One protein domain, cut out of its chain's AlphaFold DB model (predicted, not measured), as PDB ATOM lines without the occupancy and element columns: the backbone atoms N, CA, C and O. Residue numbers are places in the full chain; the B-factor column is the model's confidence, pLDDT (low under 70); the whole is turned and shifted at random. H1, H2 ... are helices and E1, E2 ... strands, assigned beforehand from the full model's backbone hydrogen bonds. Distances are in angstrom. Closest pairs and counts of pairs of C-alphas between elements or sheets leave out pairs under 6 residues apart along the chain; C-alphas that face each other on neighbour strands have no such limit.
ATOM      1  N   PHE A   4      41.262 -23.792  46.286       92.25
ATOM      2  CA  PHE A   4      41.149 -25.113  46.896       92.25
ATOM      3  C   PHE A   4      39.746 -25.680  46.705       92.25
ATOM      4  O   PHE A   4      38.759 -25.007  46.990       92.25
ATOM      5  N   THR A   5      39.652 -26.934  46.269       92.38
ATOM      6  CA  THR A   5      38.370 -27.613  46.051       92.38
ATOM      7  C   THR A   5      38.202 -28.744  47.054       92.38
ATOM      8  O   THR A   5      38.897 -29.758  46.998       92.38
ATOM      9  N   ARG A   6      37.237 -28.590  47.960       91.06
ATOM     10  CA  ARG A   6      36.871 -29.614  48.943       91.06
ATOM     11  C   ARG A   6      36.044 -30.724  48.291       91.06
ATOM     12  O   ARG A   6      35.247 -30.462  47.388       91.06
ATOM     13  N   ASN A   7      36.201 -31.940  48.815       90.44
ATOM     14  CA  ASN A   7      35.548 -33.184  48.387       90.44
ATOM     15  C   ASN A   7      36.006 -33.732  47.020       90.44
ATOM     16  O   ASN A   7      35.343 -34.598  46.444       90.44
ATOM     17  N   ILE A   8      37.124 -33.234  46.476       89.00
ATOM     18  CA  ILE A   8      37.625 -33.683  45.171       89.00
ATOM     19  C   ILE A   8      38.071 -35.149  45.205       89.00
ATOM     20  O   ILE A   8      37.760 -35.897  44.286       89.00
ATOM     21  N   GLN A   9      38.728 -35.601  46.276       85.81
ATOM     22  CA  GLN A   9      39.161 -36.997  46.387       85.81
ATOM     23  C   GLN A   9      37.971 -37.946  46.542       85.81
ATOM     24  O   GLN A   9      37.952 -38.999  45.912       85.81
ATOM     25  N   GLU A  10      36.956 -37.566  47.318       88.38
ATOM     26  CA  GLU A  10      35.726 -38.340  47.483       88.38
ATOM     27  C   GLU A  10      34.948 -38.473  46.171       88.38
ATOM     28  O   GLU A  10      34.350 -39.517  45.920       88.38
ATOM     29  N   ALA A  11      34.987 -37.449  45.311       86.88
ATOM     30  CA  ALA A  11      34.356 -37.487  43.994       86.88
ATOM     31  C   ALA A  11      34.988 -38.521  43.052       86.88
ATOM     32  O   ALA A  11      34.276 -39.066  42.209       86.88
ATOM     33  N   PHE A  12      36.285 -38.804  43.220       84.50
ATOM     34  CA  PHE A  12      37.062 -39.763  42.423       84.50
ATOM     35  C   PHE A  12      37.480 -41.017  43.202       84.50
ATOM     36  O   PHE A  12      38.362 -41.766  42.778       84.50
ATOM     37  N   TRP A  13      36.854 -41.262  44.352       83.12
ATOM     38  CA  TRP A  13      37.230 -42.363  45.222       83.12
ATOM     39  C   TRP A  13      36.829 -43.721  44.633       83.12
ATOM     40  O   TRP A  13      35.681 -43.934  44.249       83.12
ATOM     41  N   ILE A  14      37.779 -44.662  44.628       80.62
ATOM     42  CA  ILE A  14      37.544 -46.062  44.259       80.62
ATOM     43  C   ILE A  14      37.604 -46.920  45.529       80.62
ATOM     44  O   ILE A  14      38.658 -46.957  46.181       80.62
ATOM     45  N   PRO A  15      36.531 -47.660  45.861       80.56
ATOM     46  CA  PRO A  15      36.545 -48.566  46.997       80.56
ATOM     47  C   PRO A  15      37.650 -49.615  46.870       80.56
ATOM     48  O   PRO A  15      37.870 -50.187  45.802       80.56
ATOM     49  N   TRP A  16      38.327 -49.913  47.983       81.25
ATOM     50  CA  TRP A  16      39.430 -50.884  48.018       81.25
ATOM     51  C   TRP A  16      39.021 -52.257  47.458       81.25
ATOM     52  O   TRP A  16      39.774 -52.845  46.685       81.25
ATOM     53  N   PHE A  17      37.811 -52.721  47.784       81.25
ATOM     54  CA  PHE A  17      37.289 -54.023  47.360       81.25
ATOM     55  C   PHE A  17      37.031 -54.108  45.851       81.25
ATOM     56  O   PHE A  17      37.000 -55.202  45.296       81.25
ATOM     57  N   LEU A  18      36.866 -52.968  45.172       81.19
ATOM     58  CA  LEU A  18      36.629 -52.935  43.733       81.19
ATOM     59  C   LEU A  18      37.946 -53.059  42.953       81.19
ATOM     60  O   LEU A  18      37.964 -53.614  41.862       81.19
ATOM     61  N   LYS A  19      39.077 -52.634  43.535       81.69
ATOM     62  CA  LYS A  19      40.408 -52.683  42.901       81.69
ATOM     63  C   LYS A  19      40.814 -54.060  42.340       81.69
ATOM     64  O   LYS A  19      41.321 -54.072  41.219       81.69
ATOM     65  N   PRO A  20      40.649 -55.204  43.038       84.75
ATOM     66  CA  PRO A  20      40.977 -56.511  42.462       84.75
ATOM     67  C   PRO A  20      40.060 -56.881  41.291       84.75
ATOM     68  O   PRO A  20      40.550 -57.402  40.293       84.75
ATOM     69  N   LEU A  21      38.766 -56.544  41.356       80.50
ATOM     70  CA  LEU A  21      37.826 -56.784  40.258       80.50
ATOM     71  C   LEU A  21      38.243 -56.019  38.994       80.50
ATOM     72  O   LEU A  21      38.259 -56.590  37.907       80.50
ATOM     73  N   LEU A  22      38.676 -54.763  39.143       78.25
ATOM     74  CA  LEU A  22      39.158 -53.945  38.023       78.25
ATOM     75  C   LEU A  22      40.433 -54.494  37.367       78.25
ATOM     76  O   LEU A  22      40.692 -54.189  36.210       78.25
ATOM     77  N   LYS A  23      41.238 -55.292  38.077       81.12
ATOM     78  CA  LYS A  23      42.434 -55.925  37.496       81.12
ATOM     79  C   LYS A  23      42.106 -57.143  36.636       81.12
ATOM     80  O   LYS A  23      42.865 -57.454  35.728       81.12
ATOM     81  N   ILE A  24      41.022 -57.845  36.960       86.31
ATOM     82  CA  ILE A  24      40.627 -59.100  36.302       86.31
ATOM     83  C   ILE A  24      39.748 -58.812  35.078       86.31
ATOM     84  O   ILE A  24      39.726 -59.576  34.116       86.31
ATOM     85  N   LEU A  25      39.017 -57.701  35.111       82.25
ATOM     86  CA  LEU A  25      38.063 -57.324  34.082       82.25
ATOM     87  C   LEU A  25      38.765 -56.894  32.774       82.25
ATOM     88  O   LEU A  25      39.733 -56.128  32.818       82.25
ATOM     89  N   PRO A  26      38.282 -57.325  31.592       84.56
ATOM     90  CA  PRO A  26      38.890 -56.941  30.326       84.56
ATOM     91  C   PRO A  26      38.675 -55.445  30.031       84.56
ATOM     92  O   PRO A  26      37.670 -54.838  30.412       84.56
ATOM     93  N   ARG A  27      39.643 -54.823  29.342       78.06
ATOM     94  CA  ARG A  27      39.733 -53.356  29.187       78.06
ATOM     95  C   ARG A  27      38.538 -52.726  28.460       78.06
ATOM     96  O   ARG A  27      38.186 -51.584  28.740       78.06
ATOM     97  N   ASN A  28      37.907 -53.477  27.563       80.88
ATOM     98  CA  ASN A  28      36.681 -53.096  26.857       80.88
ATOM     99  C   ASN A  28      35.476 -52.941  27.799       80.88
ATOM    100  O   ASN A  28      34.641 -52.074  27.569       80.88
ATOM    101  N   LEU A  29      35.397 -53.744  28.862       74.38
ATOM    102  CA  LEU A  29      34.311 -53.703  29.842       74.38
ATOM    103  C   LEU A  29      34.597 -52.697  30.970       74.38
ATOM    104  O   LEU A  29      33.679 -52.111  31.541       74.38
ATOM    105  N   LEU A  30      35.878 -52.426  31.227       71.69
ATOM    106  CA  LEU A  30      36.343 -51.450  32.211       71.69
ATOM    107  C   LEU A  30      35.763 -50.042  31.991       71.69
ATOM    108  O   LEU A  30      35.389 -49.372  32.949       71.69
ATOM    109  N   ILE A  31      35.658 -49.616  30.728       67.19
ATOM    110  CA  ILE A  31      35.159 -48.284  30.350       67.19
ATOM    111  C   ILE A  31      33.670 -48.098  30.681       67.19
ATOM    112  O   ILE A  31      33.238 -46.981  30.939       67.19
ATOM    113  N   TYR A  32      32.902 -49.192  30.696       65.06
ATOM    114  CA  TYR A  32      31.471 -49.183  31.005       65.06
ATOM    115  C   TYR A  32      31.193 -49.353  32.499       65.06
ATOM    116  O   TYR A  32      30.202 -48.832  33.004       65.06
ATOM    117  N   ILE A  33      32.047 -50.100  33.206       64.12
ATOM    118  CA  ILE A  33      31.823 -50.461  34.610       64.12
ATOM    119  C   ILE A  33      32.377 -49.419  35.574       64.12
ATOM    120  O   ILE A  33      31.812 -49.253  36.655       64.12
ATOM    121  N   ILE A  34      33.466 -48.727  35.227       58.81
ATOM    122  CA  ILE A  34      34.050 -47.753  36.143       58.81
ATOM    123  C   ILE A  34      33.605 -46.338  35.769       58.81
ATOM    124  O   ILE A  34      34.217 -45.716  34.897       58.81
ATOM    125  N   PRO A  35      32.643 -45.743  36.492       59.50
ATOM    126  CA  PRO A  35      32.709 -44.312  36.716       59.50
ATOM    127  C   PRO A  35      33.958 -44.102  37.584       59.50
ATOM    128  O   PRO A  35      33.915 -44.276  38.804       59.50
ATOM    129  N   VAL A  36      35.127 -43.887  36.960       62.09
ATOM    130  CA  VAL A  36      36.374 -43.558  37.677       62.09
ATOM    131  C   VAL A  36      36.146 -42.167  38.260       62.09
ATOM    132  O   VAL A  36      36.470 -41.154  37.648       62.09
ATOM    133  N   GLY A  37      35.465 -42.129  39.399       67.12
ATOM    134  CA  GLY A  37      34.803 -40.937  39.898       67.12
ATOM    135  C   GLY A  37      33.510 -40.558  39.184       67.12
ATOM    136  O   GLY A  37      33.013 -41.263  38.315       67.12
ATOM    137  N   GLY A  38      32.933 -39.434  39.603       72.00
ATOM    138  CA  GLY A  38      31.617 -38.983  39.136       72.00
ATOM    139  C   GLY A  38      30.475 -39.335  40.087       72.00
ATOM    140  O   GLY A  38      29.307 -39.238  39.712       72.00
ATOM    141  N   LEU A  39      30.786 -39.696  41.338       82.06
ATOM    142  CA  LEU A  39      29.767 -39.698  42.382       82.06
ATOM    143  C   LEU A  39      29.146 -38.294  42.455       82.06
ATOM    144  O   LEU A  39      29.888 -37.306  42.424       82.06
ATOM    145  N   PRO A  40      27.810 -38.170  42.563       84.62
ATOM    146  CA  PRO A  40      27.136 -36.883  42.655       84.62
ATOM    147  C   PRO A  40      27.384 -36.308  44.049       84.62
ATOM    148  O   PRO A  40      26.504 -36.277  44.897       84.62
ATOM    149  N   ILE A  41      28.606 -35.872  44.312       87.38
ATOM    150  CA  ILE A  41      29.051 -35.278  45.566       87.38
ATOM    151  C   ILE A  41      29.045 -33.759  45.403       87.38
ATOM    152  O   ILE A  41      29.115 -33.234  44.287       87.38
ATOM    153  N   LYS A  42      28.897 -33.018  46.503       86.69
ATOM    154  CA  LYS A  42      29.024 -31.559  46.472       86.69
ATOM    155  C   LYS A  42      30.506 -31.172  46.446       86.69
ATOM    156  O   LYS A  42      31.175 -31.193  47.475       86.69
ATOM    157  N   LEU A  43      30.997 -30.774  45.273       89.25
ATOM    158  CA  LEU A  43      32.280 -30.085  45.142       89.25
ATOM    159  C   LEU A  43      32.107 -28.628  45.581       89.25
ATOM    160  O   LEU A  43      31.176 -27.950  45.139       89.25
ATOM    161  N   THR A  44      32.969 -28.165  46.484       88.44
ATOM    162  CA  THR A  44      32.955 -26.776  46.967       88.44
ATOM    163  C   THR A  44      34.315 -26.154  46.712       88.44
ATOM    164  O   THR A  44      35.307 -26.612  47.276       88.44
ATOM    165  N   THR A  45      34.357 -25.127  45.868       91.56
ATOM    166  CA  THR A  45      35.585 -24.396  45.547       91.56
ATOM    167  C   THR A  45      35.697 -23.166  46.435       91.56
ATOM    168  O   THR A  45      34.797 -22.330  46.458       91.56
ATOM    169  N   PHE A  46      36.811 -23.054  47.146       90.50
ATOM    170  CA  PHE A  46      37.172 -21.916  47.976       90.50
ATOM    171  C   PHE A  46      38.228 -21.091  47.251       90.50
ATOM    172  O   PHE A  46      39.338 -21.564  46.994       90.50
ATOM    173  N   ILE A  47      37.862 -19.856  46.924       90.31
ATOM    174  CA  ILE A  47      38.746 -18.886  46.282       90.31
ATOM    175  C   ILE A  47      39.388 -18.057  47.386       90.31
ATOM    176  O   ILE A  47      38.695 -17.475  48.219       90.31
ATOM    177  N   GLY A  48      40.715 -18.069  47.435       86.50
ATOM    178  CA  GLY A  48      41.466 -17.306  48.418       86.50
ATOM    179  C   GLY A  48      41.710 -15.875  48.002       86.50
ATOM    180  O   GLY A  48      41.511 -15.490  46.849       86.50
ATOM    181  N   LYS A  49      42.192 -15.093  48.966       86.12
ATOM    182  CA  LYS A  49      42.556 -13.700  48.736       86.12
ATOM    183  C   LYS A  49      43.629 -13.596  47.655       86.12
ATOM    184  O   LYS A  49      44.529 -14.434  47.545       86.12
ATOM    185  N   GLU A  50      43.533 -12.539  46.863       86.25
ATOM    186  CA  GLU A  50      44.552 -12.214  45.881       86.25
ATOM    187  C   GLU A  50      45.902 -11.943  46.549       86.25
ATOM    188  O   GLU A  50      45.997 -11.276  47.583       86.25
ATOM    189  N   ILE A  51      46.955 -12.496  45.953       83.94
ATOM    190  CA  ILE A  51      48.323 -12.295  46.416       83.94
ATOM    191  C   ILE A  51      48.809 -11.018  45.754       83.94
ATOM    192  O   ILE A  51      48.791 -10.918  44.530       83.94
ATOM    193  N   LYS A  52      49.234 -10.048  46.567       86.06
ATOM    194  CA  LYS A  52      49.803  -8.799  46.061       86.06
ATOM    195  C   LYS A  52      51.090  -9.113  45.304       86.06
ATOM    196  O   LYS A  52      52.026  -9.655  45.893       86.06
ATOM    197  N   TYR A  53      51.094  -8.784  44.022       82.62
ATOM    198  CA  TYR A  53      52.255  -8.881  43.154       82.62
ATOM    199  C   TYR A  53      52.984  -7.537  43.146       82.62
ATOM    200  O   TYR A  53      52.340  -6.497  43.013       82.62
ATOM    201  N   ASP A  54      54.303  -7.572  43.289       86.31
ATOM    202  CA  ASP A  54      55.175  -6.414  43.110       86.31
ATOM    203  C   ASP A  54      56.270  -6.779  42.103       86.31
ATOM    204  O   ASP A  54      56.734  -7.919  42.068       86.31
ATOM    205  N   ILE A  55      56.666  -5.823  41.267       84.06
ATOM    206  CA  ILE A  55      57.610  -6.021  40.156       84.06
ATOM    207  C   ILE A  55      59.031  -6.263  40.691       84.06
ATOM    208  O   ILE A  55      59.853  -6.874  40.014       84.06
ATOM    209  N   SER A  56      59.315  -5.818  41.917       86.25
ATOM    210  CA  SER A  56      60.600  -6.022  42.593       86.25
ATOM    211  C   SER A  56      60.737  -7.375  43.293       86.25
ATOM    212  O   SER A  56      61.819  -7.682  43.791       86.25
ATOM    213  N   MET A  57      59.666  -8.168  43.386       83.12
ATOM    214  CA  MET A  57      59.713  -9.459  44.069       83.12
ATOM    215  C   MET A  57      60.394 -10.527  43.218       83.12
ATOM    216  O   MET A  57      60.157 -10.636  42.015       83.12
ATOM    217  N   THR A  58      61.190 -11.377  43.865       90.56
ATOM    218  CA  THR A  58      61.764 -12.553  43.203       90.56
ATOM    219  C   THR A  58      60.715 -13.664  43.077       90.56
ATOM    220  O   THR A  58      59.790 -13.775  43.888       90.56
ATOM    221  N   THR A  59      60.840 -14.501  42.047       89.44
ATOM    222  CA  THR A  59      59.902 -15.598  41.753       89.44
ATOM    223  C   THR A  59      59.730 -16.551  42.942       89.44
ATOM    224  O   THR A  59      58.625 -17.039  43.195       89.44
ATOM    225  N   GLU A  60      60.796 -16.784  43.705       91.06
ATOM    226  CA  GLU A  60      60.820 -17.657  44.879       91.06
ATOM    227  C   GLU A  60      59.919 -17.122  45.997       91.06
ATOM    228  O   GLU A  60      59.115 -17.869  46.555       91.06
ATOM    229  N   GLU A  61      59.975 -15.817  46.270       89.94
ATOM    230  CA  GLU A  61      59.140 -15.179  47.291       89.94
ATOM    231  C   GLU A  61      57.654 -15.228  46.911       89.94
ATOM    232  O   GLU A  61      56.773 -15.408  47.758       89.94
ATOM    233  N   ILE A  62      57.351 -15.085  45.617       89.94
ATOM    234  CA  ILE A  62      55.985 -15.209  45.094       89.94
ATOM    235  C   ILE A  62      55.489 -16.646  45.282       89.94
ATOM    236  O   ILE A  62      54.368 -16.860  45.758       89.94
ATOM    237  N   MET A  63      56.324 -17.631  44.946       90.31
ATOM    238  CA  MET A  63      56.003 -19.045  45.114       90.31
ATOM    239  C   MET A  63      55.759 -19.393  46.584       90.31
ATOM    240  O   MET A  63      54.802 -20.108  46.893       90.31
ATOM    241  N   GLU A  64      56.564 -18.855  47.498       92.12
ATOM    242  CA  GLU A  64      56.401 -19.068  48.934       92.12
ATOM    243  C   GLU A  64      55.082 -18.479  49.452       92.12
ATOM    244  O   GLU A  64      54.323 -19.168  50.141       92.12
ATOM    245  N   LYS A  65      54.731 -17.252  49.047       90.19
ATOM    246  CA  LYS A  65      53.433 -16.646  49.398       90.19
ATOM    247  C   LYS A  65      52.253 -17.462  48.865       90.19
ATOM    248  O   LYS A  65      51.272 -17.653  49.586       90.19
ATOM    249  N   ILE A  66      52.346 -17.969  47.632       90.81
ATOM    250  CA  ILE A  66      51.322 -18.852  47.050       90.81
ATOM    251  C   ILE A  66      51.201 -20.136  47.866       90.81
ATOM    252  O   ILE A  66      50.089 -20.528  48.225       90.81
ATOM    253  N   LYS A  67      52.330 -20.773  48.177       92.75
ATOM    254  CA  LYS A  67      52.380 -22.019  48.941       92.75
ATOM    255  C   LYS A  67      51.755 -21.847  50.324       92.75
ATOM    256  O   LYS A  67      50.895 -22.643  50.694       92.75
ATOM    257  N   ASN A  68      52.111 -20.784  51.037       92.44
ATOM    258  CA  ASN A  68      51.560 -20.477  52.358       92.44
ATOM    259  C   ASN A  68      50.049 -20.198  52.285       92.44
ATOM    260  O   ASN A  68      49.277 -20.713  53.094       92.44
ATOM    261  N   GLY A  69      49.605 -19.457  51.263       91.75
ATOM    262  CA  GLY A  69      48.184 -19.233  50.995       91.75
ATOM    263  C   GLY A  69      47.420 -20.534  50.736       91.75
ATOM    264  O   GLY A  69      46.372 -20.761  51.341       91.75
ATOM    265  N   MET A  70      47.956 -21.429  49.902       92.25
ATOM    266  CA  MET A  70      47.355 -22.746  49.674       92.25
ATOM    267  C   MET A  70      47.322 -23.598  50.942       92.25
ATOM    268  O   MET A  70      46.287 -24.194  51.224       92.25
ATOM    269  N   GLN A  71      48.402 -23.630  51.725       93.44
ATOM    270  CA  GLN A  71      48.446 -24.412  52.959       93.44
ATOM    271  C   GLN A  71      47.380 -23.937  53.954       93.44
ATOM    272  O   GLN A  71      46.618 -24.748  54.464       93.44
ATOM    273  N   SER A  72      47.218 -22.621  54.118       92.12
ATOM    274  CA  SER A  72      46.159 -22.065  54.973       92.12
ATOM    275  C   SER A  72      44.746 -22.470  54.522       92.12
ATOM    276  O   SER A  72      43.863 -22.701  55.347       92.12
ATOM    277  N   HIS A  73      44.523 -22.598  53.210       89.62
ATOM    278  CA  HIS A  73      43.257 -23.070  52.648       89.62
ATOM    279  C   HIS A  73      43.031 -24.556  52.916       89.62
ATOM    280  O   HIS A  73      41.919 -24.955  53.259       89.62
ATOM    281  N   ILE A  74      44.079 -25.360  52.752       91.00
ATOM    282  CA  ILE A  74      44.069 -26.788  53.053       91.00
ATOM    283  C   ILE A  74      43.710 -26.980  54.526       91.00
ATOM    284  O   ILE A  74      42.715 -27.634  54.821       91.00
ATOM    285  N   ASP A  75      44.421 -26.324  55.438       92.56
ATOM    286  CA  ASP A  75      44.216 -26.483  56.881       92.56
ATOM    287  C   ASP A  75      42.824 -26.012  57.331       92.56
ATOM    288  O   ASP A  75      42.213 -26.611  58.216       92.56
ATOM    289  N   LYS A  76      42.286 -24.958  56.701       91.25
ATOM    290  CA  LYS A  76      40.965 -24.408  57.038       91.25
ATOM    291  C   LYS A  76      39.801 -25.237  56.489       91.25
ATOM    292  O   LYS A  76      38.772 -25.360  57.154       91.25
ATOM    293  N   TYR A  77      39.908 -25.730  55.255       90.19
ATOM    294  CA  TYR A  77      38.768 -26.314  54.535       90.19
ATOM    295  C   TYR A  77      38.854 -27.833  54.356       90.19
ATOM    296  O   TYR A  77      37.825 -28.462  54.073       90.19
ATOM    297  N   GLN A  78      40.036 -28.440  54.492       89.62
ATOM    298  CA  GLN A  78      40.185 -29.891  54.446       89.62
ATOM    299  C   GLN A  78      39.709 -30.506  55.762       89.62
ATOM    300  O   GLN A  78      40.016 -30.035  56.849       89.62
ATOM    301  N   ILE A  79      38.957 -31.600  55.658       88.06
ATOM    302  CA  ILE A  79      38.496 -32.356  56.821       88.06
ATOM    303  C   ILE A  79      39.051 -33.769  56.693       88.06
ATOM    304  O   ILE A  79      38.798 -34.441  55.692       88.06
ATOM    305  N   VAL A  80      39.823 -34.188  57.694       88.56
ATOM    306  CA  VAL A  80      40.525 -35.475  57.734       88.56
ATOM    307  C   VAL A  80      40.027 -36.273  58.948       88.56
ATOM    308  O   VAL A  80      39.999 -35.714  60.043       88.56
ATOM    309  N   PRO A  81      39.642 -37.558  58.797       87.88
ATOM    310  CA  PRO A  81      39.623 -38.338  57.558       87.88
ATOM    311  C   PRO A  81      38.492 -37.920  56.599       87.88
ATOM    312  O   PRO A  81      37.413 -37.499  57.020       87.88
ATOM    313  N   GLY A  82      38.742 -38.060  55.293       85.56
ATOM    314  CA  GLY A  82      37.731 -37.839  54.255       85.56
ATOM    315  C   GLY A  82      36.572 -38.838  54.352       85.56
ATOM    316  O   GLY A  82      36.731 -39.945  54.869       85.56
ATOM    317  N   SER A  83      35.386 -38.459  53.864       88.94
ATOM    318  CA  SER A  83      34.186 -39.311  53.947       88.94
ATOM    319  C   SER A  83      33.213 -39.070  52.796       88.94
ATOM    320  O   SER A  83      32.570 -38.021  52.710       88.94
ATOM    321  N   VAL A  84      33.053 -40.093  51.949       87.56
ATOM    322  CA  VAL A  84      32.157 -40.089  50.779       87.56
ATOM    323  C   VAL A  84      30.692 -39.928  51.188       87.56
ATOM    324  O   VAL A  84      29.973 -39.123  50.602       87.56
ATOM    325  N   LEU A  85      30.246 -40.640  52.231       88.81
ATOM    326  CA  LEU A  85      28.858 -40.574  52.713       88.81
ATOM    327  C   LEU A  85      28.499 -39.180  53.221       88.81
ATOM    328  O   LEU A  85      27.415 -38.674  52.934       88.81
ATOM    329  N   ARG A  86      29.420 -38.536  53.944       88.56
ATOM    330  CA  ARG A  86      29.244 -37.153  54.385       88.56
ATOM    331  C   ARG A  86      29.125 -36.211  53.190       88.56
ATOM    332  O   ARG A  86      28.200 -35.409  53.145       88.56
ATOM    333  N   ALA A  87      30.011 -36.347  52.210       87.75
ATOM    334  CA  ALA A  87      30.030 -35.486  51.035       87.75
ATOM    335  C   ALA A  87      28.779 -35.677  50.137       87.75
ATOM    336  O   ALA A  87      28.279 -34.724  49.533       87.75
ATOM    337  N   LEU A  88      28.213 -36.892  50.094       88.56
ATOM    338  CA  LEU A  88      26.898 -37.169  49.498       88.56
ATOM    339  C   LEU A  88      25.761 -36.543  50.320       88.56
ATOM    340  O   LEU A  88      24.861 -35.913  49.763       88.56
ATOM    341  N   ARG A  89      25.819 -36.658  51.652       89.25
ATOM    342  CA  ARG A  89      24.839 -36.055  52.567       89.25
ATOM    343  C   ARG A  89      24.788 -34.533  52.422       89.25
ATOM    344  O   ARG A  89      23.689 -33.979  52.437       89.25
ATOM    345  N   GLU A  90      25.939 -33.880  52.251       86.31
ATOM    346  CA  GLU A  90      26.069 -32.434  52.008       86.31
ATOM    347  C   GLU A  90      25.329 -31.984  50.743       86.31
ATOM    348  O   GLU A  90      24.767 -30.884  50.722       86.31
ATOM    349  N   ARG A  91      25.296 -32.834  49.705       85.19
ATOM    350  CA  ARG A  91      24.527 -32.574  48.484       85.19
ATOM    351  C   ARG A  91      23.026 -32.683  48.724       85.19
ATOM    352  O   ARG A  91      22.289 -31.816  48.271       85.19
ATOM    353  N   LEU A  92      22.588 -33.738  49.408       84.31
ATOM    354  CA  LEU A  92      21.164 -34.026  49.608       84.31
ATOM    355  C   LEU A  92      20.493 -33.041  50.570       84.31
ATOM    356  O   LEU A  92      19.368 -32.621  50.329       84.31
ATOM    357  N   HIS A  93      21.189 -32.631  51.630       76.25
ATOM    358  CA  HIS A  93      20.625 -31.735  52.642       76.25
ATOM    359  C   HIS A  93      20.749 -30.246  52.302       76.25
ATOM    360  O   HIS A  93      20.505 -29.424  53.178       76.25
ATOM    361  N   GLY A  94      21.117 -29.888  51.061       65.69
ATOM    362  CA  GLY A  94      21.124 -28.499  50.591       65.69
ATOM    363  C   GLY A  94      21.789 -27.561  51.596       65.69
ATOM    364  O   GLY A  94      21.138 -26.675  52.145       65.69
TER     365      GLY A  94
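This is residues 4 to 94 of the 103 residues of an uncharacterized protein of Strigamia maritima (UniProt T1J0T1). A long, loosely joined shape has a small two-stranded ribbon of E1 and E2 in its middle, and the last residues of the long helix H4, 70 to 77, lie over it. H4 reaches from there toward one end, where residues 55 to 61 stick out; the pair of short helices H2 and H3 makes the opposite end, and H5 lies to one side of the middle, near H1. The 91 residues printed hold five named helices and two named strands in the order E1, H1, H2, H3, E2, H4, H5, and the sheet, E1 - E2, is antiparallel. The class is mostly helix. The whole is only just extended, close to loose, with a radius of gyration of the C-alphas of 18.7 A and spans of 57 by 34 by 20 A.

E1, residues 4 to 6, is the antiparallel neighbour of E2, residues 44 to 47, with 160 degrees between their directions. N 6 and O 44 are within hydrogen-bond range at 2.8 A, and so are N 46 and O 4 at 2.8 A. The closest C-alphas of E1 and H4, residues 59 to 77, are those of Phe 4 and His 73, 6.5 A apart; those of E2 and H4 are Phe 46 and His 73, 7.8 A. H1, residues 8 to 11, and H5, residues 84 to 92, only just touch, with 3 pairs of C-alphas within 8 A, the closest being those of Glu 10 and Val 84 at 5.2 A. H2, residues 18 to 24, and H3, residues 27 to 33, are close but not clearly touching: the closest C-alphas, of Leu 22 and Leu 30, are 6.9 A apart, at a shallow tilt of 27 degrees, opposite ways. H2 and H4 are apart, as are H3 and H5. In H2 and H4 every O i to N i+4 pair is within hydrogen-bond range; H5 has 4 of 5, H3 1 of 3 beside 3 of 4 O i to N i+3 pairs, and H1 is too short for such a pair.

E1 begins at C-alpha 4, (41.149, -25.113, 46.896), and spans 6.5 A. H1 spans 5.2 A, H2 10.5 A, H3 10.0 A and E2 9.8 A. H4 runs 26.9 A from C-alpha 59 at (59.902, -15.598, 41.753). H5 spans 12.6 A and ends at C-alpha 92, (21.164, -34.026, 49.608).

The C-alphas of Ile 24 and Ser 56, the two farthest apart, are 57.1 A from each other. The printed part has no cut, and the link from E2 to H4, 11 residues, is long. The mean pLDDT of the printed part is 84.5; residues 31 to 37 and residue 94 are under 70.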